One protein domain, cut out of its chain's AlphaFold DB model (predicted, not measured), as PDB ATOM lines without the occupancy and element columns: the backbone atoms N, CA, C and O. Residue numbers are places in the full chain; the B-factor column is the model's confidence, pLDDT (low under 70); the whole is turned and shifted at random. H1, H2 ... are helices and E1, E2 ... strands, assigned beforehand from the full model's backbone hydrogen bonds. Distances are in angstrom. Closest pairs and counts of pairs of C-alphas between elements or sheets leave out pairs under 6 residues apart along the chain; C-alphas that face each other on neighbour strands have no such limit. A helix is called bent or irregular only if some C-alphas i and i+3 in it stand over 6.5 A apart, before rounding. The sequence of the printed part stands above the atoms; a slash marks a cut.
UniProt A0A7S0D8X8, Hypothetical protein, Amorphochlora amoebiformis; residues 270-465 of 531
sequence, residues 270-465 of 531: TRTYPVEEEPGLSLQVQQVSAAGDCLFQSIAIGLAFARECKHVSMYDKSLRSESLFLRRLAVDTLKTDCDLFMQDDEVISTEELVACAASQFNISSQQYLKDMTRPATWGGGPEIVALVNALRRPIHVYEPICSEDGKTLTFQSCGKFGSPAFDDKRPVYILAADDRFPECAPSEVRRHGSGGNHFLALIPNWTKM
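AT A GLANCE: This is residues 270 to 465 of the 531 residues of the protein "Hypothetical protein" of Amorphochlora amoebiformis (UniProt A0A7S0D8X8). A six-stranded sheet, curled like part of a barrel and folded back on itself, has H1 packed along its strands E8 and E7; beside it sits a cluster of helices H2, H3, H4 and H5 with the small hairpin E3 and E4. Long H2 crosses H1 and H5, and H5 packs on the sheet near Ile 395 and Phe 417. There are 196 residues printed, with five named helices and eight named strands in the order E1 E2 H1 H2 E3 E4 H3 H4 H5 E5 E6 E7 E8; the class is mixed, helices and strands. The large sheet, order E1 E2 E8 E7 E5 E6, is mixed, and E3 with E4 is antiparallel. The whole is compact, with a radius of gyration of the C-alphas of 16.2 A and spans of 46 by 38 by 34 A.

IN THESE COORDINATES: Find C-alpha 270 at (133.431, 109.624, 134.384), where E1 begins, residues 270 to 274. Next come E2, residues 282 to 286, H1, 294 to 308, 21.0 A long, and H2, 317 to 335, 28.3 A, from C-alpha 317 at (116.408, 100.473, 146.457). Read on through E3, 339 to 341, E4, 347 to 349, H3, 350 to 360, H4, 365 to 372, and H5, 381 to 391. E5, 395 to 402, is 23.0 A and E6, 409 to 417, is 23.1 A; E7, 428 to 433, precedes E8, 454 to 460, which ends at C-alpha 460 at (133.233, 99.490, 130.197).

HOW THE PARTS SIT: Look first at the folded sheet, one sheet bent back into two leaves: E1 E2 E8 face E5 E6, with E7 as the hinge. E7 and E5 are parallel, N 398 to O 430 at 2.9 A; E8 and E7 are an antiparallel hairpin, N 431 to O 456 at 2.9 A. H1 is on this sheet at a height of 7.7 A, along the strands, 22 degrees to E7 on the local plane; the closest C-alphas of H1 and E8 are Ser 298 and Ala 457, 4.2 A. H2 is the hub, touching four helices, among them H5, about perpendicular at 81 degrees, closest C-alphas Ala 330 and Ala 386, 5.1 A. H3 touches H4, closest C-alphas Ala 358 and Ser 365, 5.3 A. Every O i to N i+4 pair is within hydrogen-bond range in H1, H3, H4 and H5, and 14 of 15 in H2.

THE WHOLE: The two C-alphas farthest apart, Asp 337 and Asp 405, are 48.8 A apart. The printed part has no cut; the link from E7 to E8, residues 434 to 453, is long. Mean pLDDT of the printed part is 82.6; 38 residues are under 70, among them 308 to 317 and 461 to 465.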
ATOM      1  N   THR A 270     133.298 109.748 135.846       48.09
ATOM      2  CA  THR A 270     133.431 109.624 134.384       48.09
ATOM      3  C   THR A 270     134.888 109.686 133.910       48.09
ATOM      4  O   THR A 270     135.155 109.853 132.722       48.09
ATOM      5  N   ARG A 271     135.870 109.504 134.807       56.62
ATOM      6  CA  ARG A 271     137.236 109.230 134.360       56.62
ATOM      7  C   ARG A 271     137.256 107.823 133.790       56.62
ATOM      8  O   ARG A 271     136.921 106.853 134.461       56.62
ATOM      9  N   THR A 272     137.599 107.755 132.515       66.88
ATOM     10  CA  THR A 272     137.831 106.500 131.821       66.88
ATOM     11  C   THR A 272     139.306 106.159 131.978       66.88
ATOM     12  O   THR A 272     140.161 106.969 131.622       66.88
ATOM     13  N   TYR A 273     139.594 104.975 132.498       79.31
ATOM     14  CA  TYR A 273     140.946 104.485 132.718       79.31
ATOM     15  C   TYR A 273     141.253 103.390 131.696       79.31
ATOM     16  O   TYR A 273     140.421 102.497 131.499       79.31
ATOM     17  N   PRO A 274     142.400 103.457 131.002       82.12
ATOM     18  CA  PRO A 274     142.830 102.374 130.133       82.12
ATOM     19  C   PRO A 274     143.298 101.176 130.969       82.12
ATOM     20  O   PRO A 274     143.822 101.344 132.074       82.12
ATOM     21  N   VAL A 275     143.126  99.978 130.417       86.19
ATOM     22  CA  VAL A 275     143.664  98.729 130.970       86.19
ATOM     23  C   VAL A 275     144.989  98.422 130.275       86.19
ATOM     24  O   VAL A 275     145.041  98.448 129.044       86.19
ATOM     25  N   GLU A 276     146.064  98.175 131.029       82.94
ATOM     26  CA  GLU A 276     147.404  97.987 130.446       82.94
ATOM     27  C   GLU A 276     147.479  96.764 129.535       82.94
ATOM     28  O   GLU A 276     148.069  96.824 128.455       82.94
ATOM     29  N   GLU A 277     146.856  95.663 129.949       81.44
ATOM     30  CA  GLU A 277     146.927  94.392 129.235       81.44
ATOM     31  C   GLU A 277     145.907  94.278 128.088       81.44
ATOM     32  O   GLU A 277     145.960  93.319 127.318       81.44
ATOM     33  N   GLU A 278     144.988  95.242 127.945       81.19
ATOM     34  CA  GLU A 278     143.897  95.203 126.959       81.19
ATOM     35  C   GLU A 278     143.773  96.517 126.169       81.19
ATOM     36  O   GLU A 278     142.922  97.364 126.467       81.19
ATOM     37  N   PRO A 279     144.585  96.690 125.105       70.38
ATOM     38  CA  PRO A 279     144.519  97.857 124.234       70.38
ATOM     39  C   PRO A 279     143.134  97.972 123.576       70.38
ATOM     40  O   PRO A 279     142.798  97.219 122.668       70.38
ATOM     41  N   GLY A 280     142.318  98.919 124.045       69.50
ATOM     42  CA  GLY A 280     140.948  99.149 123.563       69.50
ATOM     43  C   GLY A 280     139.868  98.953 124.629       69.50
ATOM     44  O   GLY A 280     138.766  99.486 124.472       69.50
ATOM     45  N   LEU A 281     140.183  98.281 125.741       78.38
ATOM     46  CA  LEU A 281     139.318  98.275 126.913       78.38
ATOM     47  C   LEU A 281     139.581  99.529 127.744       78.38
ATOM     48  O   LEU A 281     140.711  99.861 128.108       78.38
ATOM     49  N   SER A 282     138.505 100.247 128.040       75.75
ATOM     50  CA  SER A 282     138.568 101.442 128.862       75.75
ATOM     51  C   SER A 282     137.399 101.435 129.840       75.75
ATOM     52  O   SER A 282     136.256 101.205 129.441       75.75
ATOM     53  N   LEU A 283     137.701 101.593 131.127       80.88
ATOM     54  CA  LEU A 283     136.779 101.328 132.230       80.88
ATOM     55  C   LEU A 283     136.492 102.621 132.997       80.88
ATOM     56  O   LEU A 283     137.397 103.389 133.317       80.88
ATOM     57  N   GLN A 284     135.220 102.867 133.283       77.81
ATOM     58  CA  GLN A 284     134.736 103.948 134.135       77.81
ATOM     59  C   GLN A 284     134.502 103.419 135.545       77.81
ATOM     60  O   GLN A 284     134.096 102.273 135.719       77.81
ATOM     61  N   VAL A 285     134.747 104.254 136.549       81.25
ATOM     62  CA  VAL A 285     134.690 103.846 137.956       81.25
ATOM     63  C   VAL A 285     133.406 104.349 138.581       81.25
ATOM     64  O   VAL A 285     133.091 105.538 138.516       81.25
ATOM     65  N   GLN A 286     132.702 103.461 139.266       77.56
ATOM     66  CA  GLN A 286     131.540 103.812 140.057       77.56
ATOM     67  C   GLN A 286     131.755 103.403 141.518       77.56
ATOM     68  O   GLN A 286     131.941 102.228 141.841       77.56
ATOM     69  N   GLN A 287     131.710 104.400 142.409       75.00
ATOM     70  CA  GLN A 287     131.787 104.178 143.852       75.00
ATOM     71  C   GLN A 287     130.549 103.468 144.399       75.00
ATOM     72  O   GLN A 287     129.426 103.658 143.926       75.00
ATOM     73  N   VAL A 288     130.777 102.679 145.446       72.50
ATOM     74  CA  VAL A 288     129.752 101.979 146.225       72.50
ATOM     75  C   VAL A 288     130.001 102.207 147.716       72.50
ATOM     76  O   VAL A 288     131.006 102.790 148.112       72.50
ATOM     77  N   SER A 289     129.081 101.784 148.582       69.81
ATOM     78  CA  SER A 289     129.246 102.013 150.019       69.81
ATOM     79  C   SER A 289     130.373 101.154 150.600       69.81
ATOM     80  O   SER A 289     130.375  99.933 150.449       69.81
ATOM     81  N   ALA A 290     131.286 101.767 151.358       59.84
ATOM     82  CA  ALA A 290     132.325 101.062 152.117       59.84
ATOM     83  C   ALA A 290     131.802 100.349 153.387       59.84
ATOM     84  O   ALA A 290     132.584  99.853 154.192       59.84
ATOM     85  N   ALA A 291     130.481 100.239 153.577       64.06
ATOM     86  CA  ALA A 291     129.857  99.613 154.746       64.06
ATOM     87  C   ALA A 291     129.914  98.065 154.745       64.06
ATOM     88  O   ALA A 291     129.019  97.417 155.277       64.06
ATOM     89  N   GLY A 292     130.933  97.464 154.121       68.25
ATOM     90  CA  GLY A 292     131.157  96.012 154.077       68.25
ATOM     91  C   GLY A 292     130.357  95.224 153.031       68.25
ATOM     92  O   GLY A 292     130.584  94.029 152.869       68.25
ATOM     93  N   ASP A 293     129.471  95.876 152.274       80.88
ATOM     94  CA  ASP A 293     128.735  95.268 151.149       80.88
ATOM     95  C   ASP A 293     129.331  95.627 149.770       80.88
ATOM     96  O   ASP A 293     128.772  95.253 148.738       80.88
ATOM     97  N   CYS A 294     130.465  96.339 149.744       86.25
ATOM     98  CA  CYS A 294     131.057  96.922 148.536       86.25
ATOM     99  C   CYS A 294     131.288  95.912 147.400       86.25
ATOM    100  O   CYS A 294     130.958  96.211 146.254       86.25
ATOM    101  N   LEU A 295     131.757  94.695 147.704       91.56
ATOM    102  CA  LEU A 295     131.940  93.636 146.706       91.56
ATOM    103  C   LEU A 295     130.624  93.303 145.991       91.56
ATOM    104  O   LEU A 295     130.516  93.390 144.770       91.56
ATOM    105  N   PHE A 296     129.599  92.952 146.767       92.44
ATOM    106  CA  PHE A 296     128.310  92.523 146.234       92.44
ATOM    107  C   PHE A 296     127.566  93.662 145.538       92.44
ATOM    108  O   PHE A 296     126.907  93.429 144.532       92.44
ATOM    109  N   GLN A 297     127.677  94.892 146.049       89.00
ATOM    110  CA  GLN A 297     127.125  96.075 145.385       89.00
ATOM    111  C   GLN A 297     127.811  96.323 144.039       89.00
ATOM    112  O   GLN A 297     127.127  96.562 143.046       89.00
ATOM    113  N   SER A 298     129.141  96.201 143.986       91.75
ATOM    114  CA  SER A 298     129.905  96.393 142.751       91.75
ATOM    115  C   SER A 298     129.535  95.361 141.688       91.75
ATOM    116  O   SER A 298     129.278  95.714 140.538       91.75
ATOM    117  N   ILE A 299     129.420  94.091 142.087       94.81
ATOM    118  CA  ILE A 299     128.998  93.007 141.191       94.81
ATOM    119  C   ILE A 299     127.542  93.192 140.752       94.81
ATOM    120  O   ILE A 299     127.246  93.001 139.578       94.81
ATOM    121  N   ALA A 300     126.629  93.590 141.644       91.94
ATOM    122  CA  ALA A 300     125.230  93.836 141.290       91.94
ATOM    123  C   ALA A 300     125.085  94.946 140.235       91.94
ATOM    124  O   ALA A 300     124.369  94.768 139.250       91.94
ATOM    125  N   ILE A 301     125.815  96.054 140.401       85.12
ATOM    126  CA  ILE A 301     125.880  97.139 139.413       85.12
ATOM    127  C   ILE A 301     126.420  96.611 138.079       85.12
ATOM    128  O   ILE A 301     125.801  96.813 137.033       85.12
ATOM    129  N   GLY A 302     127.535  95.877 138.112       87.12
ATOM    130  CA  GLY A 302     128.132  95.301 136.912       87.12
ATOM    131  C   GLY A 302     127.240  94.267 136.216       87.12
ATOM    132  O   GLY A 302     127.208  94.216 134.990       87.12
ATOM    133  N   LEU A 303     126.460  93.478 136.960       88.31
ATOM    134  CA  LEU A 303     125.492  92.527 136.407       88.31
ATOM    135  C   LEU A 303     124.317  93.226 135.732       88.31
ATOM    136  O   LEU A 303     123.922  92.806 134.644       88.31
ATOM    137  N   ALA A 304     123.770  94.274 136.349       77.00
ATOM    138  CA  ALA A 304     122.704  95.066 135.746       77.00
ATOM    139  C   ALA A 304     123.170  95.679 134.420       77.00
ATOM    140  O   ALA A 304     122.495  95.560 133.393       77.00
ATOM    141  N   PHE A 305     124.391  96.212 134.403       73.25
ATOM    142  CA  PHE A 305     124.990  96.735 133.187       73.25
ATOM    143  C   PHE A 305     125.247  95.632 132.145       73.25
ATOM    144  O   PHE A 305     124.850  95.744 130.989       73.25
ATOM    145  N   ALA A 306     125.838  94.506 132.541       71.81
ATOM    146  CA  ALA A 306     126.210  93.436 131.618       71.81
ATOM    147  C   ALA A 306     125.027  92.578 131.118       71.81
ATOM    148  O   ALA A 306     125.233  91.720 130.253       71.81
ATOM    149  N   ARG A 307     123.819  92.734 131.676       70.62
ATOM    150  CA  ARG A 307     122.584  92.060 131.224       70.62
ATOM    151  C   ARG A 307     121.671  92.996 130.441       70.62
ATOM    152  O   ARG A 307     121.161  92.602 129.398       70.62
ATOM    153  N   GLU A 308     121.472  94.205 130.952       59.84
ATOM    154  CA  GLU A 308     120.423  95.122 130.491       59.84
ATOM    155  C   GLU A 308     120.987  96.435 129.943       59.84
ATOM    156  O   GLU A 308     120.222  97.287 129.509       59.84
ATOM    157  N   CYS A 309     122.313  96.619 129.962       53.97
ATOM    158  CA  CYS A 309     122.964  97.913 129.719       53.97
ATOM    159  C   CYS A 309     122.463  99.000 130.687       53.97
ATOM    160  O   CYS A 309     122.505 100.189 130.385       53.97
ATOM    161  N   LYS A 310     121.980  98.583 131.866       53.28
ATOM    162  CA  LYS A 310     121.403  99.465 132.876       53.28
ATOM    163  C   LYS A 310     122.485  99.959 133.829       53.28
ATOM    164  O   LYS A 310     123.126  99.165 134.516       53.28
ATOM    165  N   HIS A 311     122.635 101.275 133.928       57.25
ATOM    166  CA  HIS A 311     123.431 101.898 134.981       57.25
ATOM    167  C   HIS A 311     122.603 101.975 136.269       57.25
ATOM    168  O   HIS A 311     121.605 102.692 136.338       57.25
ATOM    169  N   VAL A 312     122.997 101.208 137.287       55.44
ATOM    170  CA  VAL A 312     122.306 101.167 138.585       55.44
ATOM    171  C   VAL A 312     123.035 102.053 139.578       55.44
ATOM    172  O   VAL A 312     124.231 101.897 139.794       55.44
ATOM    173  N   SER A 313     122.314 102.976 140.209       59.25
ATOM    174  CA  SER A 313     122.881 103.859 141.227       59.25
ATOM    175  C   SER A 313     123.114 103.141 142.558       59.25
ATOM    176  O   SER A 313     122.345 102.268 142.951       59.25
ATOM    177  N   MET A 314     124.120 103.585 143.321       58.78
ATOM    178  CA  MET A 314     124.422 103.081 144.672       58.78
ATOM    179  C   MET A 314     123.271 103.260 145.687       58.78
ATOM    180  O   MET A 314     123.277 102.615 146.734       58.78
ATOM    181  N   TYR A 315     122.297 104.131 145.402       52.12
ATOM    182  CA  TYR A 315     121.123 104.357 146.257       52.12
ATOM    183  C   TYR A 315     119.828 103.770 145.689       52.12
ATOM    184  O   TYR A 315     118.767 103.959 146.288       52.12
ATOM    185  N   ASP A 316     119.899 103.059 144.560       55.81
ATOM    186  CA  ASP A 316     118.754 102.321 144.036       55.81
ATOM    187  C   ASP A 316     118.281 101.315 145.099       55.81
ATOM    188  O   ASP A 316     119.064 100.537 145.657       55.81
ATOM    189  N   LYS A 317     116.984 101.339 145.417       59.34
ATOM    190  CA  LYS A 317     116.408 100.473 146.457       59.34
ATOM    191  C   LYS A 317     116.579  98.990 146.116       59.34
ATOM    192  O   LYS A 317     116.715  98.177 147.034       59.34
ATOM    193  N   SER A 318     116.601  98.650 144.827       72.06
ATOM    194  CA  SER A 318     116.809  97.289 144.333       72.06
ATOM    195  C   SER A 318     118.248  96.803 144.527       72.06
ATOM    196  O   SER A 318     118.462  95.605 144.725       72.06
ATOM    197  N   LEU A 319     119.233  97.710 144.582       73.62
ATOM    198  CA  LEU A 319     120.641  97.340 144.738       73.62
ATOM    199  C   LEU A 319     120.889  96.618 146.063       73.62
ATOM    200  O   LEU A 319     121.644  95.650 146.121       73.62
ATOM    201  N   ARG A 320     120.216  97.048 147.137       74.69
ATOM    202  CA  ARG A 320     120.319  96.378 148.438       74.69
ATOM    203  C   ARG A 320     119.768  94.956 148.381       74.69
ATOM    204  O   ARG A 320     120.386  94.051 148.938       74.69
ATOM    205  N   SER A 321     118.618  94.746 147.739       79.75
ATOM    206  CA  SER A 321     118.059  93.398 147.582       79.75
ATOM    207  C   SER A 321     118.951  92.507 146.723       79.75
ATOM    208  O   SER A 321     119.161  91.355 147.096       79.75
ATOM    209  N   GLU A 322     119.522  93.046 145.644       89.31
ATOM    210  CA  GLU A 322     120.410  92.303 144.748       89.31
ATOM    211  C   GLU A 322     121.733  91.949 145.439       89.31
ATOM    212  O   GLU A 322     122.159  90.801 145.429       89.31
ATOM    213  N   SER A 323     122.338  92.898 146.154       88.00
ATOM    214  CA  SER A 323     123.543  92.672 146.958       88.00
ATOM    215  C   SER A 323     123.328  91.586 148.025       88.00
ATOM    216  O   SER A 323     124.153  90.682 148.169       88.00
ATOM    217  N   LEU A 324     122.187  91.602 148.728       85.56
ATOM    218  CA  LEU A 324     121.832  90.551 149.692       85.56
ATOM    219  C   LEU A 324     121.556  89.200 149.019       85.56
ATOM    220  O   LEU A 324     121.830  88.154 149.608       85.56
ATOM    221  N   PHE A 325     120.994  89.200 147.808       92.75
ATOM    222  CA  PHE A 325     120.821  87.987 147.015       92.75
ATOM    223  C   PHE A 325     122.173  87.388 146.616       92.75
ATOM    224  O   PHE A 325     122.411  86.224 146.926       92.75
ATOM    225  N   LEU A 326     123.076  88.184 146.038       95.31
ATOM    226  CA  LEU A 326     124.421  87.746 145.659       95.31
ATOM    227  C   LEU A 326     125.211  87.230 146.864       95.31
ATOM    228  O   LEU A 326     125.841  86.182 146.780       95.31
ATOM    229  N   ARG A 327     125.120  87.903 148.015       93.06
ATOM    230  CA  ARG A 327     125.745  87.429 149.256       93.06
ATOM    231  C   ARG A 327     125.264  86.034 149.645       93.06
ATOM    232  O   ARG A 327     126.079  85.171 149.955       93.06
ATOM    233  N   ARG A 328     123.949  85.801 149.624       93.69
ATOM    234  CA  ARG A 328     123.385  84.474 149.916       93.69
ATOM    235  C   ARG A 328     123.840  83.441 148.894       93.69
ATOM    236  O   ARG A 328     124.320  82.392 149.297       93.69
ATOM    237  N   LEU A 329     123.776  83.779 147.607       96.81
ATOM    238  CA  LEU A 329     124.207  82.900 146.522       96.81
ATOM    239  C   LEU A 329     125.672  82.469 146.680       96.81
ATOM    240  O   LEU A 329     125.978  81.288 146.540       96.81
ATOM    241  N   ALA A 330     126.562  83.403 147.029       96.38
ATOM    242  CA  ALA A 330     127.969  83.113 147.291       96.38
ATOM    243  C   ALA A 330     128.132  82.129 148.459       96.38
ATOM    244  O   ALA A 330     128.785  81.099 148.318       96.38
ATOM    245  N   VAL A 331     127.491  82.405 149.600       95.12
ATOM    246  CA  VAL A 331     127.593  81.553 150.794       95.12
ATOM    247  C   VAL A 331     126.987  80.166 150.566       95.12
ATOM    248  O   VAL A 331     127.541  79.177 151.039       95.12
ATOM    249  N   ASP A 332     125.862  80.075 149.861       96.56
ATOM    250  CA  ASP A 332     125.215  78.796 149.560       96.56
ATOM    251  C   ASP A 332     126.069  77.953 148.604       96.56
ATOM    252  O   ASP A 332     126.185  76.739 148.780       96.56
ATOM    253  N   THR A 333     126.757  78.604 147.662       97.19
ATOM    254  CA  THR A 333     127.737  77.946 146.789       97.19
ATOM    255  C   THR A 333     128.927  77.429 147.595       97.19
ATOM    256  O   THR A 333     129.259  76.259 147.482       97.19
ATOM    257  N   LEU A 334     129.502  78.239 148.493       96.81
ATOM    258  CA  LEU A 334     130.634  77.832 149.344       96.81
ATOM    259  C   LEU A 334     130.301  76.714 150.350       96.81
ATOM    260  O   LEU A 334     131.203  76.068 150.874       96.81
ATOM    261  N   LYS A 335     129.019  76.500 150.664       95.50
ATOM    262  CA  LYS A 335     128.556  75.392 151.519       95.50
ATOM    263  C   LYS A 335     128.341  74.090 150.760       95.50
ATOM    264  O   LYS A 335     128.203  73.046 151.396       95.50
ATOM    265  N   THR A 336     128.197  74.168 149.444       94.81
ATOM    266  CA  THR A 336     127.918  73.007 148.606       94.81
ATOM    267  C   THR A 336     129.233  72.306 148.330       94.81
ATOM    268  O   THR A 336     130.147  72.951 147.850       94.81
ATOM    269  N   ASP A 337     129.331  71.014 148.629       94.06
ATOM    270  CA  ASP A 337     130.541  70.235 148.355       94.06
ATOM    271  C   ASP A 337     130.726  70.062 146.840       94.06
ATOM    272  O   ASP A 337     130.046  69.248 146.205       94.06
ATOM    273  N   CYS A 338     131.567  70.908 146.247       94.12
ATOM    274  CA  CYS A 338     131.860  70.886 144.824       94.12
ATOM    275  C   CYS A 338     133.223  71.500 144.492       94.12
ATOM    276  O   CYS A 338     133.841  72.215 145.284       94.12
ATOM    277  N   ASP A 339     133.659  71.230 143.268       96.19
ATOM    278  CA  ASP A 339     134.821  71.856 142.659       96.19
ATOM    279  C   ASP A 339     134.413  73.159 141.961       96.19
ATOM    280  O   ASP A 339     133.435  73.205 141.205       96.19
ATOM    281  N   LEU A 340     135.167  74.228 142.217       96.31
ATOM    282  CA  LEU A 340     134.951  75.562 141.668       96.31
ATOM    283  C   LEU A 340     136.080  75.934 140.711       96.31
ATOM    284  O   LEU A 340     137.257  75.855 141.062       96.31
ATOM    285  N   PHE A 341     135.719  76.419 139.526       95.00
ATOM    286  CA  PHE A 341     136.677  77.004 138.590       95.00
ATOM    287  C   PHE A 341     137.176  78.348 139.124       95.00
ATOM    288  O   PHE A 341     136.363  79.210 139.472       95.00
ATOM    289  N   MET A 342     138.494  78.536 139.170       92.38
ATOM    290  CA  MET A 342     139.112  79.800 139.566       92.38
ATOM    291  C   MET A 342     139.454  80.650 138.351       92.38
ATOM    292  O   MET A 342     138.692  81.548 138.022       92.38
ATOM    293  N   GLN A 343     140.573  80.386 137.687       92.25
ATOM    294  CA  GLN A 343     141.020  81.060 136.471       92.25
ATOM    295  C   GLN A 343     141.823  80.053 135.644       92.25
ATOM    296  O   GLN A 343     142.468  79.172 136.207       92.25
ATOM    297  N   ASP A 344     141.795  80.191 134.321       91.38
ATOM    298  CA  ASP A 344     142.464  79.294 133.386       91.38
ATOM    299  C   ASP A 344     141.984  77.848 133.610       91.38
ATOM    300  O   ASP A 344     140.776  77.595 133.597       91.38
ATOM    301  N   ASP A 345     142.903  76.912 133.847       89.44
ATOM    302  CA  ASP A 345     142.587  75.511 134.149       89.44
ATOM    303  C   ASP A 345     142.560  75.218 135.665       89.44
ATOM    304  O   ASP A 345     142.459  74.059 136.075       89.44
ATOM    305  N   GLU A 346     142.672  76.242 136.520       94.75
ATOM    306  CA  GLU A 346     142.714  76.064 137.972       94.75
ATOM    307  C   GLU A 346     141.325  75.796 138.561       94.75
ATOM    308  O   GLU A 346     140.351  76.521 138.325       94.75
ATOM    309  N   VAL A 347     141.260  74.764 139.401       94.00
ATOM    310  CA  VAL A 347     140.058  74.326 140.109       94.00
ATOM    311  C   VAL A 347     140.399  74.153 141.585       94.00
ATOM    312  O   VAL A 347     141.474  73.659 141.920       94.00
ATOM    313  N   ILE A 348     139.486  74.553 142.466       96.50
ATOM    314  CA  ILE A 348     139.626  74.410 143.917       96.50
ATOM    315  C   ILE A 348     138.338  73.845 144.511       96.50
ATOM    316  O   ILE A 348     137.242  74.243 144.113       96.50
ATOM    317  N   SER A 349     138.449  72.937 145.480       97.62
ATOM    318  CA  SER A 349     137.266  72.454 146.195       97.62
ATOM    319  C   SER A 349     136.722  73.538 147.129       97.62
ATOM    320  O   SER A 349     137.473  74.342 147.692       97.62
ATOM    321  N   THR A 350     135.409  73.554 147.350       96.62
ATOM    322  CA  THR A 350     134.789  74.455 148.334       96.62
ATOM    323  C   THR A 350     135.354  74.268 149.738       96.62
ATOM    324  O   THR A 350     135.510  75.249 150.465       96.62
ATOM    325  N   GLU A 351     135.696  73.035 150.127       96.12
ATOM    326  CA  GLU A 351     136.301  72.753 151.432       96.12
ATOM    327  C   GLU A 351     137.665  73.441 151.572       96.12
ATOM    328  O   GLU A 351     137.898  74.153 152.553       96.12
ATOM    329  N   GLU A 352     138.535  73.281 150.574       96.69
ATOM    330  CA  GLU A 352     139.870  73.876 150.563       96.69
ATOM    331  C   GLU A 352     139.804  75.404 150.514       96.69
ATOM    332  O   GLU A 352     140.433  76.075 151.334       96.69
ATOM    333  N   LEU A 353     138.974  75.967 149.631       96.31
ATOM    334  CA  LEU A 353     138.814  77.414 149.491       96.31
ATOM    335  C   LEU A 353     138.345  78.065 150.800       96.31
ATOM    336  O   LEU A 353     138.916  79.067 151.242       96.31
ATOM    337  N   VAL A 354     137.330  77.487 151.451       96.31
ATOM    338  CA  VAL A 354     136.810  78.002 152.726       96.31
ATOM    339  C   VAL A 354     137.824  77.799 153.853       96.31
ATOM    340  O   VAL A 354     137.969  78.686 154.694       96.31
ATOM    341  N   ALA A 355     138.549  76.677 153.888       95.06
ATOM    342  CA  ALA A 355     139.591  76.442 154.887       95.06
ATOM    343  C   ALA A 355     140.741  77.453 154.759       95.06
ATOM    344  O   ALA A 355     141.155  78.046 155.761       95.06
ATOM    345  N   CYS A 356     141.206  77.714 153.534       93.75
ATOM    346  CA  CYS A 356     142.204  78.740 153.250       93.75
ATOM    347  C   CYS A 356     141.715  80.121 153.692       93.75
ATOM    348  O   CYS A 356     142.424  80.804 154.433       93.75
ATOM    349  N   ALA A 357     140.492  80.508 153.329       91.81
ATOM    350  CA  ALA A 357     139.914  81.789 153.729       91.81
ATOM    351  C   ALA A 357     139.788  81.931 155.254       91.81
ATOM    352  O   ALA A 357     140.241  82.915 155.834       91.81
ATOM    353  N   ALA A 358     139.236  80.922 155.931       92.81
ATOM    354  CA  ALA A 358     139.057  80.928 157.379       92.81
ATOM    355  C   ALA A 358     140.396  81.016 158.132       92.81
ATOM    356  O   ALA A 358     140.488  81.704 159.155       92.81
ATOM    357  N   SER A 359     141.450  80.388 157.598       92.25
ATOM    358  CA  SER A 359     142.795  80.443 158.179       92.25
ATOM    359  C   SER A 359     143.392  81.855 158.184       92.25
ATOM    360  O   SER A 359     144.043  82.225 159.161       92.25
ATOM    361  N   GLN A 360     143.099  82.681 157.170       88.38
ATOM    362  CA  GLN A 360     143.571  84.073 157.095       88.38
ATOM    363  C   GLN A 360     143.018  84.934 158.240       88.38
ATOM    364  O   GLN A 360     143.681  85.863 158.696       88.38
ATOM    365  N   PHE A 361     141.827  84.594 158.741       87.56
ATOM    366  CA  PHE A 361     141.175  85.270 159.865       87.56
ATOM    367  C   PHE A 361     141.348  84.537 161.203       87.56
ATOM    368  O   PHE A 361     140.819  84.991 162.215       87.56
ATOM    369  N   ASN A 362     142.081  83.418 161.227       93.19
ATOM    370  CA  ASN A 362     142.262  82.567 162.405       93.19
ATOM    371  C   ASN A 362     140.924  82.112 163.040       93.19
ATOM    372  O   ASN A 362     140.763  82.106 164.263       93.19
ATOM    373  N   ILE A 363     139.953  81.744 162.198       94.69
ATOM    374  CA  ILE A 363     138.635  81.217 162.591       94.69
ATOM    375  C   ILE A 363     138.376  79.853 161.935       94.69
ATOM    376  O   ILE A 363     139.125  79.413 161.069       94.69
ATOM    377  N   SER A 364     137.313  79.155 162.345       96.38
ATOM    378  CA  SER A 364     136.907  77.901 161.696       96.38
ATOM    379  C   SER A 364     136.136  78.154 160.397       96.38
ATOM    380  O   SER A 364     135.443  79.165 160.272       96.38
ATOM    381  N   SER A 365     136.159  77.195 159.466       95.56
ATOM    382  CA  SER A 365     135.370  77.233 158.222       95.56
ATOM    383  C   SER A 365     133.876  77.469 158.476       95.56
ATOM    384  O   SER A 365     133.227  78.258 157.794       95.56
ATOM    385  N   GLN A 366     133.324  76.842 159.522       94.75
ATOM    386  CA  GLN A 366     131.928  77.042 159.926       94.75
ATOM    387  C   GLN A 366     131.660  78.475 160.401       94.75
ATOM    388  O   GLN A 366     130.606  79.035 160.099       94.75
ATOM    389  N   GLN A 367     132.602  79.072 161.139       93.06
ATOM    390  CA  GLN A 367     132.475  80.446 161.611       93.06
ATOM    391  C   GLN A 367     132.604  81.442 160.451       93.06
ATOM    392  O   GLN A 367     131.779  82.348 160.366       93.06
ATOM    393  N   TYR A 368     133.537  81.218 159.517       93.81
ATOM    394  CA  TYR A 368     133.679  82.011 158.290       93.81
ATOM    395  C   TYR A 368     132.362  82.067 157.502       93.81
ATOM    396  O   TYR A 368     131.801  83.139 157.278       93.81
ATOM    397  N   LEU A 369     131.799  80.898 157.170       93.62
ATOM    398  CA  LEU A 369     130.542  80.796 156.421       93.62
ATOM    399  C   LEU A 369     129.373  81.458 157.156       93.62
ATOM    400  O   LEU A 369     128.505  82.064 156.528       93.62
ATOM    401  N   LYS A 370     129.335  81.350 158.488       91.00
ATOM    402  CA  LYS A 370     128.317  82.001 159.315       91.00
ATOM    403  C   LYS A 370     128.458  83.521 159.276       91.00
ATOM    404  O   LYS A 370     127.455  84.204 159.074       91.00
ATOM    405  N   ASP A 371     129.661  84.056 159.444       87.81
ATOM    406  CA  ASP A 371     129.887  85.501 159.438       87.81
ATOM    407  C   ASP A 371     129.604  86.116 158.067       87.81
ATOM    408  O   ASP A 371     128.995  87.185 158.003       87.81
ATOM    409  N   MET A 372     129.906  85.407 156.975       88.69
ATOM    410  CA  MET A 372     129.617  85.869 155.614       88.69
ATOM    411  C   MET A 372     128.124  86.026 155.298       88.69
ATOM    412  O   MET A 372     127.768  86.796 154.400       88.69
ATOM    413  N   THR A 373     127.230  85.391 156.070       84.12
ATOM    414  CA  THR A 373     125.776  85.630 155.959       84.12
ATOM    415  C   THR A 373     125.335  86.982 156.517       84.12
ATOM    416  O   THR A 373     124.241  87.451 156.193       84.12
ATOM    417  N   ARG A 374     126.148  87.617 157.369       79.12
ATOM    418  CA  ARG A 374     125.783  88.872 158.027       79.12
ATOM    419  C   ARG A 374     125.992  90.042 157.055       79.12
ATOM    420  O   ARG A 374     127.047  90.129 156.426       79.12
ATOM    421  N   PRO A 375     125.018  90.962 156.936       68.19
ATOM    422  CA  PRO A 375     125.232  92.225 156.234       68.19
ATOM    423  C   PRO A 375     126.426  92.971 156.842       68.19
ATOM    424  O   PRO A 375     126.636  92.879 158.052       68.19
ATOM    425  N   ALA A 376     127.172  93.708 156.017       66.44
ATOM    426  CA  ALA A 376     128.398  94.416 156.398       66.44
ATOM    427  C   ALA A 376     129.635  93.547 156.716       66.44
ATOM    428  O   ALA A 376     130.689  94.104 157.024       66.44
ATOM    429  N   THR A 377     129.569  92.214 156.598       78.00
ATOM    430  CA  THR A 377     130.786  91.382 156.573       78.00
ATOM    431  C   THR A 377     131.458  91.494 155.213       78.00
ATOM    432  O   THR A 377     130.822  91.268 154.182       78.00
ATOM    433  N   TRP A 378     132.742  91.821 155.205       77.75
ATOM    434  CA  TRP A 378     133.491  92.078 153.984       77.75
ATOM    435  C   TRP A 378     133.704  90.785 153.200       77.75
ATOM    436  O   TRP A 378     134.142  89.794 153.770       77.75
ATOM    437  N   GLY A 379     133.364  90.798 151.911       80.81
ATOM    438  CA  GLY A 379     133.687  89.699 151.000       80.81
ATOM    439  C   GLY A 379     135.017  89.923 150.289       80.81
ATOM    440  O   GLY A 379     135.516  91.049 150.238       80.81
ATOM    441  N   GLY A 380     135.563  88.860 149.710       88.38
ATOM    442  CA  GLY A 380     136.807  88.882 148.952       88.38
ATOM    443  C   GLY A 380     136.881  87.761 147.915       88.38
ATOM    444  O   GLY A 380     135.881  87.399 147.296       88.38
ATOM    445  N   GLY A 381     138.085  87.221 147.718       90.69
ATOM    446  CA  GLY A 381     138.371  86.176 146.724       90.69
ATOM    447  C   GLY A 381     137.430  84.960 146.767       90.69
ATOM    448  O   GLY A 381     136.890  84.611 145.718       90.69
ATOM    449  N   PRO A 382     137.163  84.344 147.938       94.25
ATOM    450  CA  PRO A 382     136.283  83.178 148.026       94.25
ATOM    451  C   PRO A 382     134.874  83.450 147.498       94.25
ATOM    452  O   PRO A 382     134.312  82.637 146.767       94.25
ATOM    453  N   GLU A 383     134.311  84.619 147.811       95.62
ATOM    454  CA  GLU A 383     132.986  85.001 147.330       95.62
ATOM    455  C   GLU A 383     132.982  85.317 145.833       95.62
ATOM    456  O   GLU A 383     131.993  85.020 145.167       95.62
ATOM    457  N   ILE A 384     134.069  85.876 145.288       96.56
ATOM    458  CA  ILE A 384     134.214  86.092 143.840       96.56
ATOM    459  C   ILE A 384     134.214  84.746 143.110       96.56
ATOM    460  O   ILE A 384     133.412  84.561 142.196       96.56
ATOM    461  N   VAL A 385     135.042  83.791 143.548       96.81
ATOM    462  CA  VAL A 385     135.119  82.443 142.955       96.81
ATOM    463  C   VAL A 385     133.764  81.734 143.042       96.81
ATOM    464  O   VAL A 385     133.281  81.179 142.053       96.81
ATOM    465  N   ALA A 386     133.091  81.817 144.191       97.31
ATOM    466  CA  ALA A 386     131.754  81.264 144.369       97.31
ATOM    467  C   ALA A 386     130.726  81.888 143.408       97.31
ATOM    468  O   ALA A 386     129.987  81.172 142.729       97.31
ATOM    469  N   LEU A 387     130.692  83.221 143.306       97.88
ATOM    470  CA  LEU A 387     129.750  83.933 142.439       97.88
ATOM    471  C   LEU A 387     129.988  83.658 140.959       97.88
ATOM    472  O   LEU A 387     129.022  83.477 140.224       97.88
ATOM    473  N   VAL A 388     131.244  83.597 140.523       97.19
ATOM    474  CA  VAL A 388     131.608  83.259 139.144       97.19
ATOM    475  C   VAL A 388     131.010  81.913 138.729       97.19
ATOM    476  O   VAL A 388     130.373  81.818 137.678       97.19
ATOM    477  N   ASN A 389     131.148  80.896 139.583       97.56
ATOM    478  CA  ASN A 389     130.631  79.551 139.329       97.56
ATOM    479  C   ASN A 389     129.100  79.501 139.407       97.56
ATOM    480  O   ASN A 389     128.453  78.924 138.532       97.56
ATOM    481  N   ALA A 390     128.502  80.159 140.403       96.94
ATOM    482  CA  ALA A 390     127.052  80.188 140.585       96.94
ATOM    483  C   ALA A 390     126.323  80.937 139.457       96.94
ATOM    484  O   ALA A 390     125.274  80.509 138.977       96.94
ATOM    485  N   LEU A 391     126.885  82.062 139.009       95.81
ATOM    486  CA  LEU A 391     126.340  82.873 137.919       95.81
ATOM    487  C   LEU A 391     126.731  82.327 136.540       95.81
ATOM    488  O   LEU A 391     126.133  82.737 135.532       95.81
ATOM    489  N   ARG A 392     127.727  81.428 136.492       95.25
ATOM    490  CA  ARG A 392     128.427  80.981 135.281       95.25
ATOM    491  C   ARG A 392     128.770  82.179 134.403       95.25
ATOM    492  O   ARG A 392     128.224  82.305 133.307       95.25
ATOM    493  N   ARG A 393     129.497  83.146 134.964       94.94
ATOM    494  CA  ARG A 393     129.883  84.400 134.299       94.94
ATOM    495  C   ARG A 393     131.229  84.873 134.857       94.94
ATOM    496  O   ARG A 393     131.364  84.860 136.079       94.94
ATOM    497  N   PRO A 394     132.172  85.343 134.025       96.12
ATOM    498  CA  PRO A 394     133.474  85.760 134.512       96.12
ATOM    499  C   PRO A 394     133.373  87.071 135.295       96.12
ATOM    500  O   PRO A 394     132.552  87.943 134.979       96.12
ATOM    501  N   ILE A 395     134.223  87.218 136.309       96.88
ATOM    502  CA  ILE A 395     134.405  88.464 137.056       96.88
ATOM    503  C   ILE A 395     135.880  88.839 136.970       96.88
ATOM    504  O   ILE A 395     136.751  88.124 137.463       96.88
ATOM    505  N   HIS A 396     136.161  89.961 136.320       95.38
ATOM    506  CA  HIS A 396     137.507  90.484 136.121       95.38
ATOM    507  C   HIS A 396     137.782  91.554 137.172       95.38
ATOM    508  O   HIS A 396     137.029  92.523 137.313       95.38
ATOM    509  N   VAL A 397     138.849  91.350 137.932       94.94
ATOM    510  CA  VAL A 397     139.257  92.219 139.033       94.94
ATOM    511  C   VAL A 397     140.500  92.973 138.606       94.94
ATOM    512  O   VAL A 397     141.488  92.355 138.215       94.94
ATOM    513  N   TYR A 398     140.458  94.294 138.718       93.94
ATOM    514  CA  TYR A 398     141.602  95.157 138.447       93.94
ATOM    515  C   TYR A 398     142.056  95.892 139.703       93.94
ATOM    516  O   TYR A 398     141.285  96.066 140.647       93.94
ATOM    517  N   GLU A 399     143.278  96.407 139.672       92.00
ATOM    518  CA  GLU A 399     143.778  97.393 140.623       92.00
ATOM    519  C   GLU A 399     144.345  98.623 139.902       92.00
ATOM    520  O   GLU A 399     144.835  98.524 138.772       92.00
ATOM    521  N   PRO A 400     144.267  99.808 140.529       89.56
ATOM    522  CA  PRO A 400     144.837 101.018 139.965       89.56
ATOM    523  C   PRO A 400     146.357 101.061 140.152       89.56
ATOM    524  O   PRO A 400     146.879 100.860 141.251       89.56
ATOM    525  N   ILE A 401     147.066 101.401 139.079       88.38
ATOM    526  CA  ILE A 401     148.516 101.586 139.070       88.38
ATOM    527  C   ILE A 401     148.872 102.955 138.494       88.38
ATOM    528  O   ILE A 401     148.205 103.487 137.607       88.38
ATOM    529  N   CYS A 402     149.912 103.555 139.062       84.69
ATOM    530  CA  CYS A 402     150.409 104.866 138.673       84.69
ATOM    531  C   CYS A 402     151.654 104.705 137.802       84.69
ATOM    532  O   CYS A 402     152.526 103.893 138.119       84.69
ATOM    533  N   SER A 403     151.743 105.492 136.733       81.06
ATOM    534  CA  SER A 403     152.931 105.570 135.885       81.06
ATOM    535  C   SER A 403     154.154 106.062 136.664       81.06
ATOM    536  O   SER A 403     154.037 106.784 137.653       81.06
ATOM    537  N   GLU A 404     155.352 105.724 136.180       77.62
ATOM    538  CA  GLU A 404     156.621 106.108 136.821       77.62
ATOM    539  C   GLU A 404     156.781 107.628 137.007       77.62
ATOM    540  O   GLU A 404     157.421 108.077 137.955       77.62
ATOM    541  N   ASP A 405     156.178 108.432 136.127       76.25
ATOM    542  CA  ASP A 405     156.203 109.895 136.210       76.25
ATOM    543  C   ASP A 405     155.212 110.480 137.235       76.25
ATOM    544  O   ASP A 405     155.187 111.696 137.443       76.25
ATOM    545  N   GLY A 406     154.400 109.631 137.873       72.75
ATOM    546  CA  GLY A 406     153.442 109.999 138.908       72.75
ATOM    547  C   GLY A 406     152.187 110.710 138.398       72.75
ATOM    548  O   GLY A 406     151.466 111.297 139.208       72.75
ATOM    549  N   LYS A 407     151.937 110.733 137.081       70.94
ATOM    550  CA  LYS A 407     150.892 111.585 136.475       70.94
ATOM    551  C   LYS A 407     149.694 110.828 135.928       70.94
ATOM    552  O   LYS A 407     148.596 111.385 135.913       70.94
ATOM    553  N   THR A 408     149.885 109.599 135.466       75.06
ATOM    554  CA  THR A 408     148.853 108.812 134.781       75.06
ATOM    555  C   THR A 408     148.460 107.586 135.585       75.06
ATOM    556  O   THR A 408     149.294 106.958 136.229       75.06
ATOM    557  N   LEU A 409     147.167 107.261 135.547       82.81
ATOM    558  CA  LEU A 409     146.599 106.070 136.167       82.81
ATOM    559  C   LEU A 409     146.102 105.116 135.089       82.81
ATOM    560  O   LEU A 409     145.325 105.516 134.218       82.81
ATOM    561  N   THR A 410     146.521 103.865 135.197       86.81
ATOM    562  CA  THR A 410     146.075 102.736 134.380       86.81
ATOM    563  C   THR A 410     145.549 101.636 135.301       86.81
ATOM    564  O   THR A 410     145.738 101.683 136.522       86.81
ATOM    565  N   PHE A 411     144.810 100.683 134.741       91.31
ATOM    566  CA  PHE A 411     144.335  99.509 135.469       91.31
ATOM    567  C   PHE A 411     145.133  98.276 135.072       91.31
ATOM    568  O   PHE A 411     145.353  98.038 133.885       91.31
ATOM    569  N   GLN A 412     145.531  97.513 136.087       91.81
ATOM    570  CA  GLN A 412     146.241  96.246 135.971       91.81
ATOM    571  C   GLN A 412     145.332  95.108 136.424       91.81
ATOM    572  O   GLN A 412     144.613  95.247 137.416       91.81
ATOM    573  N   SER A 413     145.338  93.988 135.705       92.06
ATOM    574  CA  SER A 413     144.522  92.822 136.048       92.06
ATOM    575  C   SER A 413     145.067  92.119 137.294       92.06
ATOM    576  O   SER A 413     146.173  91.585 137.278       92.06
ATOM    577  N   CYS A 414     144.260  92.033 138.355       89.19
ATOM    578  CA  CYS A 414     144.538  91.170 139.508       89.19
ATOM    579  C   CYS A 414     144.169  89.709 139.230       89.19
ATOM    580  O   CYS A 414     144.786  88.803 139.782       89.19
ATOM    581  N   GLY A 415     143.136  89.484 138.416       91.62
ATOM    582  CA  GLY A 415     142.643  88.150 138.093       91.62
ATOM    583  C   GLY A 415     141.367  88.184 137.257       91.62
ATOM    584  O   GLY A 415     140.520  89.069 137.413       91.62
ATOM    585  N   LYS A 416     141.223  87.198 136.374       94.25
ATOM    586  CA  LYS A 416     140.079  87.006 135.473       94.25
ATOM    587  C   LYS A 416     139.308  85.756 135.871       94.25
ATOM    588  O   LYS A 416     139.307  84.748 135.171       94.25
ATOM    589  N   PHE A 417     138.662  85.822 137.026       96.12
ATOM    590  CA  PHE A 417     138.007  84.664 137.612       96.12
ATOM    591  C   PHE A 417     136.886  84.147 136.705       96.12
ATOM    592  O   PHE A 417     136.013  84.905 136.277       96.12
ATOM    593  N   GLY A 418     136.910  82.848 136.424       93.44
ATOM    594  CA  GLY A 418     135.970  82.144 135.562       93.44
ATOM    595  C   GLY A 418     136.344  82.117 134.093       93.44
ATOM    596  O   GLY A 418     135.713  81.375 133.347       93.44
ATOM    597  N   SER A 419     137.333  82.899 133.667       92.75
ATOM    598  CA  SER A 419     137.853  82.825 132.304       92.75
ATOM    599  C   SER A 419     138.882  81.691 132.205       92.75
ATOM    600  O   SER A 419     139.678  81.547 133.129       92.75
ATOM    601  N   PRO A 420     138.890  80.896 131.119       93.50
ATOM    602  CA  PRO A 420     137.990  80.978 129.967       93.50
ATOM    603  C   PRO A 420     136.670  80.196 130.129       93.50
ATOM    604  O   PRO A 420     135.809  80.258 129.253       93.50
ATOM    605  N   ALA A 421     136.493  79.445 131.223       91.25
ATOM    606  CA  ALA A 421     135.392  78.493 131.418       91.25
ATOM    607  C   ALA A 421     133.971  79.080 131.254       91.25
ATOM    608  O   ALA A 421     133.044  78.348 130.898       91.25
ATOM    609  N   PHE A 422     133.791  80.378 131.511       94.31
ATOM    610  CA  PHE A 422     132.508  81.085 131.434       94.31
ATOM    611  C   PHE A 422     132.506  82.262 130.446       94.31
ATOM    612  O   PHE A 422     131.634  83.129 130.515       94.31
ATOM    613  N   ASP A 423     133.462  82.311 129.516       90.81
ATOM    614  CA  ASP A 423     133.589  83.413 128.547       90.81
ATOM    615  C   ASP A 423     132.453  83.447 127.499       90.81
ATOM    616  O   ASP A 423     132.366  84.373 126.692       90.81
ATOM    617  N   ASP A 424     131.515  82.492 127.552       85.00
ATOM    618  CA  ASP A 424     130.236  82.544 126.835       85.00
ATOM    619  C   ASP A 424     129.349  83.719 127.289       85.00
ATOM    620  O   ASP A 424     128.423  84.130 126.581       85.00
ATOM    621  N   LYS A 425     129.640  84.310 128.456       83.56
ATOM    622  CA  LYS A 425     128.981  85.518 128.953       83.56
ATOM    623  C   LYS A 425     129.961  86.667 129.126       83.56
ATOM    624  O   LYS A 425     131.086  86.501 129.577       83.56
ATOM    625  N   ARG A 426     129.458  87.884 128.879       82.62
ATOM    626  CA  ARG A 426     130.216  89.118 129.123       82.62
ATOM    627  C   ARG A 426     130.699  89.185 130.578       82.62
ATOM    628  O   ARG A 426     129.859  89.000 131.472       82.62
ATOM    629  N   PRO A 427     131.984  89.496 130.808       89.81
ATOM    630  CA  PRO A 427     132.525  89.629 132.149       89.81
ATOM    631  C   PRO A 427     131.894  90.808 132.892       89.81
ATOM    632  O   PRO A 427     131.443  91.792 132.298       89.81
ATOM    633  N   VAL A 428     131.865  90.689 134.214       94.12
ATOM    634  CA  VAL A 428     131.637  91.812 135.125       94.12
ATOM    635  C   VAL A 428     132.990  92.328 135.587       94.12
ATOM    636  O   VAL A 428     133.854  91.537 135.946       94.12
ATOM    637  N   TYR A 429     133.168  93.645 135.604       94.06
ATOM    638  CA  TYR A 429     134.431  94.271 135.971       94.06
ATOM    639  C   TYR A 429     134.310  94.948 137.340       94.06
ATOM    640  O   TYR A 429     133.348  95.681 137.593       94.06
ATOM    641  N   ILE A 430     135.285  94.731 138.220       94.75
ATOM    642  CA  ILE A 430     135.375  95.405 139.523       94.75
ATOM    643  C   ILE A 430     136.801  95.893 139.786       94.75
ATOM    644  O   ILE A 430     137.766  95.315 139.288       94.75
ATOM    645  N   LEU A 431     136.934  96.959 140.573       92.12
ATOM    646  CA  LEU A 431     138.220  97.516 140.989       92.12
ATOM    647  C   LEU A 431     138.448  97.224 142.467       92.12
ATOM    648  O   LEU A 431     137.583  97.530 143.284       92.12
ATOM    649  N   ALA A 432     139.615  96.701 142.811       90.56
ATOM    650  CA  ALA A 432     140.116  96.653 144.173       90.56
ATOM    651  C   ALA A 432     140.999  97.885 144.424       90.56
ATOM    652  O   ALA A 432     142.066  98.029 143.829       90.56
ATOM    653  N   ALA A 433     140.549  98.795 145.286       83.44
ATOM    654  CA  ALA A 433     141.265 100.028 145.609       83.44
ATOM    655  C   ALA A 433     141.002 100.460 147.061       83.44
ATOM    656  O   ALA A 433     140.311  99.781 147.823       83.44
ATOM    657  N   ASP A 434     141.578 101.587 147.477       75.69
ATOM    658  CA  ASP A 434     141.151 102.247 148.712       75.69
ATOM    659  C   ASP A 434     139.904 103.121 148.480       75.69
ATOM    660  O   ASP A 434     139.587 103.486 147.347       75.69
ATOM    661  N   ASP A 435     139.168 103.426 149.547       68.62
ATOM    662  CA  ASP A 435     137.887 104.144 149.501       68.62
ATOM    663  C   ASP A 435     137.999 105.613 149.058       68.62
ATOM    664  O   ASP A 435     137.012 106.202 148.618       68.62
ATOM    665  N   ARG A 436     139.202 106.194 149.097       69.50
ATOM    666  CA  ARG A 436     139.511 107.518 148.541       69.50
ATOM    667  C   ARG A 436     139.626 107.483 147.024       69.50
ATOM    668  O   ARG A 436     139.667 108.544 146.416       69.50
ATOM    669  N   PHE A 437     139.728 106.321 146.379       72.25
ATOM    670  CA  PHE A 437     139.806 106.254 144.922       72.25
ATOM    671  C   PHE A 437     138.443 106.583 144.284       72.25
ATOM    672  O   PHE A 437     137.414 106.100 144.765       72.25
ATOM    673  N   PRO A 438     138.391 107.362 143.184       64.38
ATOM    674  CA  PRO A 438     139.484 107.983 142.424       64.38
ATOM    675  C   PRO A 438     139.805 109.437 142.827       64.38
ATOM    676  O   PRO A 438     140.337 110.203 142.022       64.38
ATOM    677  N   GLU A 439     139.439 109.859 144.036       63.72
ATOM    678  CA  GLU A 439     139.695 111.212 144.547       63.72
ATOM    679  C   GLU A 439     141.138 111.423 145.031       63.72
ATOM    680  O   GLU A 439     141.592 112.563 145.127       63.72
ATOM    681  N   CYS A 440     141.883 110.350 145.299       62.91
ATOM    682  CA  CYS A 440     143.305 110.426 145.624       62.91
ATOM    683  C   CYS A 440     144.170 110.779 144.399       62.91
ATOM    684  O   CYS A 440     143.830 110.478 143.250       62.91
ATOM    685  N   ALA A 441     145.309 111.442 144.636       68.81
ATOM    686  CA  ALA A 441     146.259 111.723 143.560       68.81
ATOM    687  C   ALA A 441     146.840 110.409 143.000       68.81
ATOM    688  O   ALA A 441     146.976 109.448 143.760       68.81
ATOM    689  N   PRO A 442     147.253 110.347 141.716       76.06
ATOM    690  CA  PRO A 442     147.868 109.147 141.143       76.06
ATOM    691  C   PRO A 442     148.991 108.554 142.005       76.06
ATOM    692  O   PRO A 442     149.045 107.349 142.225       76.06
ATOM    693  N   SER A 443     149.846 109.409 142.572       74.25
ATOM    694  CA  SER A 443     150.946 109.024 143.466       74.25
ATOM    695  C   SER A 443     150.515 108.493 144.841       74.25
ATOM    696  O   SER A 443     151.343 107.968 145.577       74.25
ATOM    697  N   GLU A 444     149.251 108.668 145.228       75.81
ATOM    698  CA  GLU A 444     148.704 108.308 146.545       75.81
ATOM    699  C   GLU A 444     147.816 107.060 146.510       75.81
ATOM    700  O   GLU A 444     147.290 106.640 147.552       75.81
ATOM    701  N   VAL A 445     147.634 106.492 145.316       74.50
ATOM    702  CA  VAL A 445     146.847 105.287 145.092       74.50
ATOM    703  C   VAL A 445     147.480 104.107 145.817       74.50
ATOM    704  O   VAL A 445     148.678 103.840 145.697       74.50
ATOM    705  N   ARG A 446     146.656 103.378 146.570       71.06
ATOM    706  CA  ARG A 446     147.060 102.153 147.258       71.06
ATOM    707  C   ARG A 446     146.539 100.932 146.513       71.06
ATOM    708  O   ARG A 446     145.366 100.874 146.153       71.06
ATOM    709  N   ARG A 447     147.429  99.955 146.346       69.94
ATOM    710  CA  ARG A 447     147.137  98.641 145.763       69.94
ATOM    711  C   ARG A 447     146.348  97.755 146.718       69.94
ATOM    712  O   ARG A 447     146.343  97.981 147.939       69.94
ATOM    713  N   HIS A 448     145.741  96.710 146.165       61.62
ATOM    714  CA  HIS A 448     145.102  95.672 146.962       61.62
ATOM    715  C   HIS A 448     146.126  95.043 147.930       61.62
ATOM    716  O   HIS A 448     147.279  94.801 147.577       61.62
ATOM    717  N   GLY A 449     145.750  94.865 149.202       56.00
ATOM    718  CA  GLY A 449     146.647  94.347 150.250       56.00
ATOM    719  C   GLY A 449     147.630  95.360 150.868       56.00
ATOM    720  O   GLY A 449     148.191  95.085 151.923       56.00
ATOM    721  N   SER A 450     147.787  96.562 150.295       53.38
ATOM    722  CA  SER A 450     148.567  97.682 150.874       53.38
ATOM    723  C   SER A 450     147.666  98.778 151.471       53.38
ATOM    724  O   SER A 450     147.991  99.966 151.437       53.38
ATOM    725  N   GLY A 451     146.494  98.384 151.981       50.16
ATOM    726  CA  GLY A 451     145.444  99.280 152.483       50.16
ATOM    727  C   GLY A 451     144.277  99.518 151.513       50.16
ATOM    728  O   GLY A 451     143.336 100.213 151.890       50.16
ATOM    729  N   GLY A 452     144.319  98.948 150.301       56.38
ATOM    730  CA  GLY A 452     143.183  98.868 149.379       56.38
ATOM    731  C   GLY A 452     142.217  97.772 149.819       56.38
ATOM    732  O   GLY A 452     142.511  96.588 149.689       56.38
ATOM    733  N   ASN A 453     141.103  98.197 150.398       68.00
ATOM    734  CA  ASN A 453     140.193  97.381 151.193       68.00
ATOM    735  C   ASN A 453     138.736  97.547 150.710       68.00
ATOM    736  O   ASN A 453     137.787  97.136 151.370       68.00
ATOM    737  N   HIS A 454     138.549  98.194 149.561       81.12
ATOM    738  CA  HIS A 454     137.258  98.580 149.028       81.12
ATOM    739  C   HIS A 454     137.120  98.112 147.577       81.12
ATOM    740  O   HIS A 454     138.030  98.280 146.766       81.12
ATOM    741  N   PHE A 455     135.968  97.524 147.251       89.00
ATOM    742  CA  PHE A 455     135.620  97.179 145.876       89.00
ATOM    743  C   PHE A 455     134.747  98.265 145.264       89.00
ATOM    744  O   PHE A 455     133.810  98.726 145.911       89.00
ATOM    745  N   LEU A 456     135.034  98.629 144.019       88.44
ATOM    746  CA  LEU A 456     134.273  99.589 143.221       88.44
ATOM    747  C   LEU A 456     133.754  98.894 141.957       88.44
ATOM    748  O   LEU A 456     134.390  97.968 141.447       88.44
ATOM    749  N   ALA A 457     132.625  99.351 141.416       89.00
ATOM    750  CA  ALA A 457     132.128  98.836 140.144       89.00
ATOM    751  C   ALA A 457     132.915  99.459 138.985       89.00
ATOM    752  O   ALA A 457     133.185 100.663 138.994       89.00
ATOM    753  N   LEU A 458     133.251  98.652 137.978       88.44
ATOM    754  CA  LEU A 458     133.842  99.134 136.734       88.44
ATOM    755  C   LEU A 458     132.866  98.935 135.580       88.44
ATOM    756  O   LEU A 458     132.356  97.838 135.351       88.44
ATOM    757  N   ILE A 459     132.622 100.011 134.837       81.81
ATOM    758  CA  ILE A 459     131.718 100.019 133.693       81.81
ATOM    759  C   ILE A 459     132.523 100.250 132.411       81.81
ATOM    760  O   ILE A 459     133.178 101.284 132.279       81.81
ATOM    761  N   PRO A 460     132.516  99.316 131.454       73.50
ATOM    762  CA  PRO A 460     133.233  99.490 130.197       73.50
ATOM    763  C   PRO A 460     132.622 100.594 129.328       73.50
ATOM    764  O   PRO A 460     131.413 100.651 129.107       73.50
ATOM    765  N   ASN A 461     133.483 101.461 128.795       64.06
ATOM    766  CA  ASN A 461     133.102 102.541 127.894       64.06
ATOM    767  C   ASN A 461     133.022 102.025 126.447       64.06
ATOM    768  O   ASN A 461     134.005 101.998 125.702       64.06
ATOM    769  N   TRP A 462     131.821 101.612 126.046       54.28
ATOM    770  CA  TRP A 462     131.586 100.934 124.769       54.28
ATOM    771  C   TRP A 462     131.724 101.822 123.532       54.28
ATOM    772  O   TRP A 462     131.950 101.299 122.444       54.28
ATOM    773  N   THR A 463     131.673 103.151 123.669       42.34
ATOM    774  CA  THR A 463     131.885 104.060 122.525       42.34
ATOM    775  C   THR A 463     133.313 104.006 121.970       42.34
ATOM    776  O   THR A 463     133.524 104.348 120.807       42.34
ATOM    777  N   LYS A 464     134.287 103.522 122.759       38.84
ATOM    778  CA  LYS A 464     135.694 103.353 122.353       38.84
ATOM    779  C   LYS A 464     136.089 101.910 122.002       38.84
ATOM    780  O   LYS A 464     137.169 101.716 121.459       38.84
ATOM    781  N   MET A 465     135.224 100.918 122.231       42.06
ATOM    782  CA  MET A 465     135.488  99.491 121.953       42.06
ATOM    783  C   MET A 465     135.194  99.078 120.495       42.06
ATOM    784  O   MET A 465     134.840  97.929 120.223       42.06
TER     785      MET A 465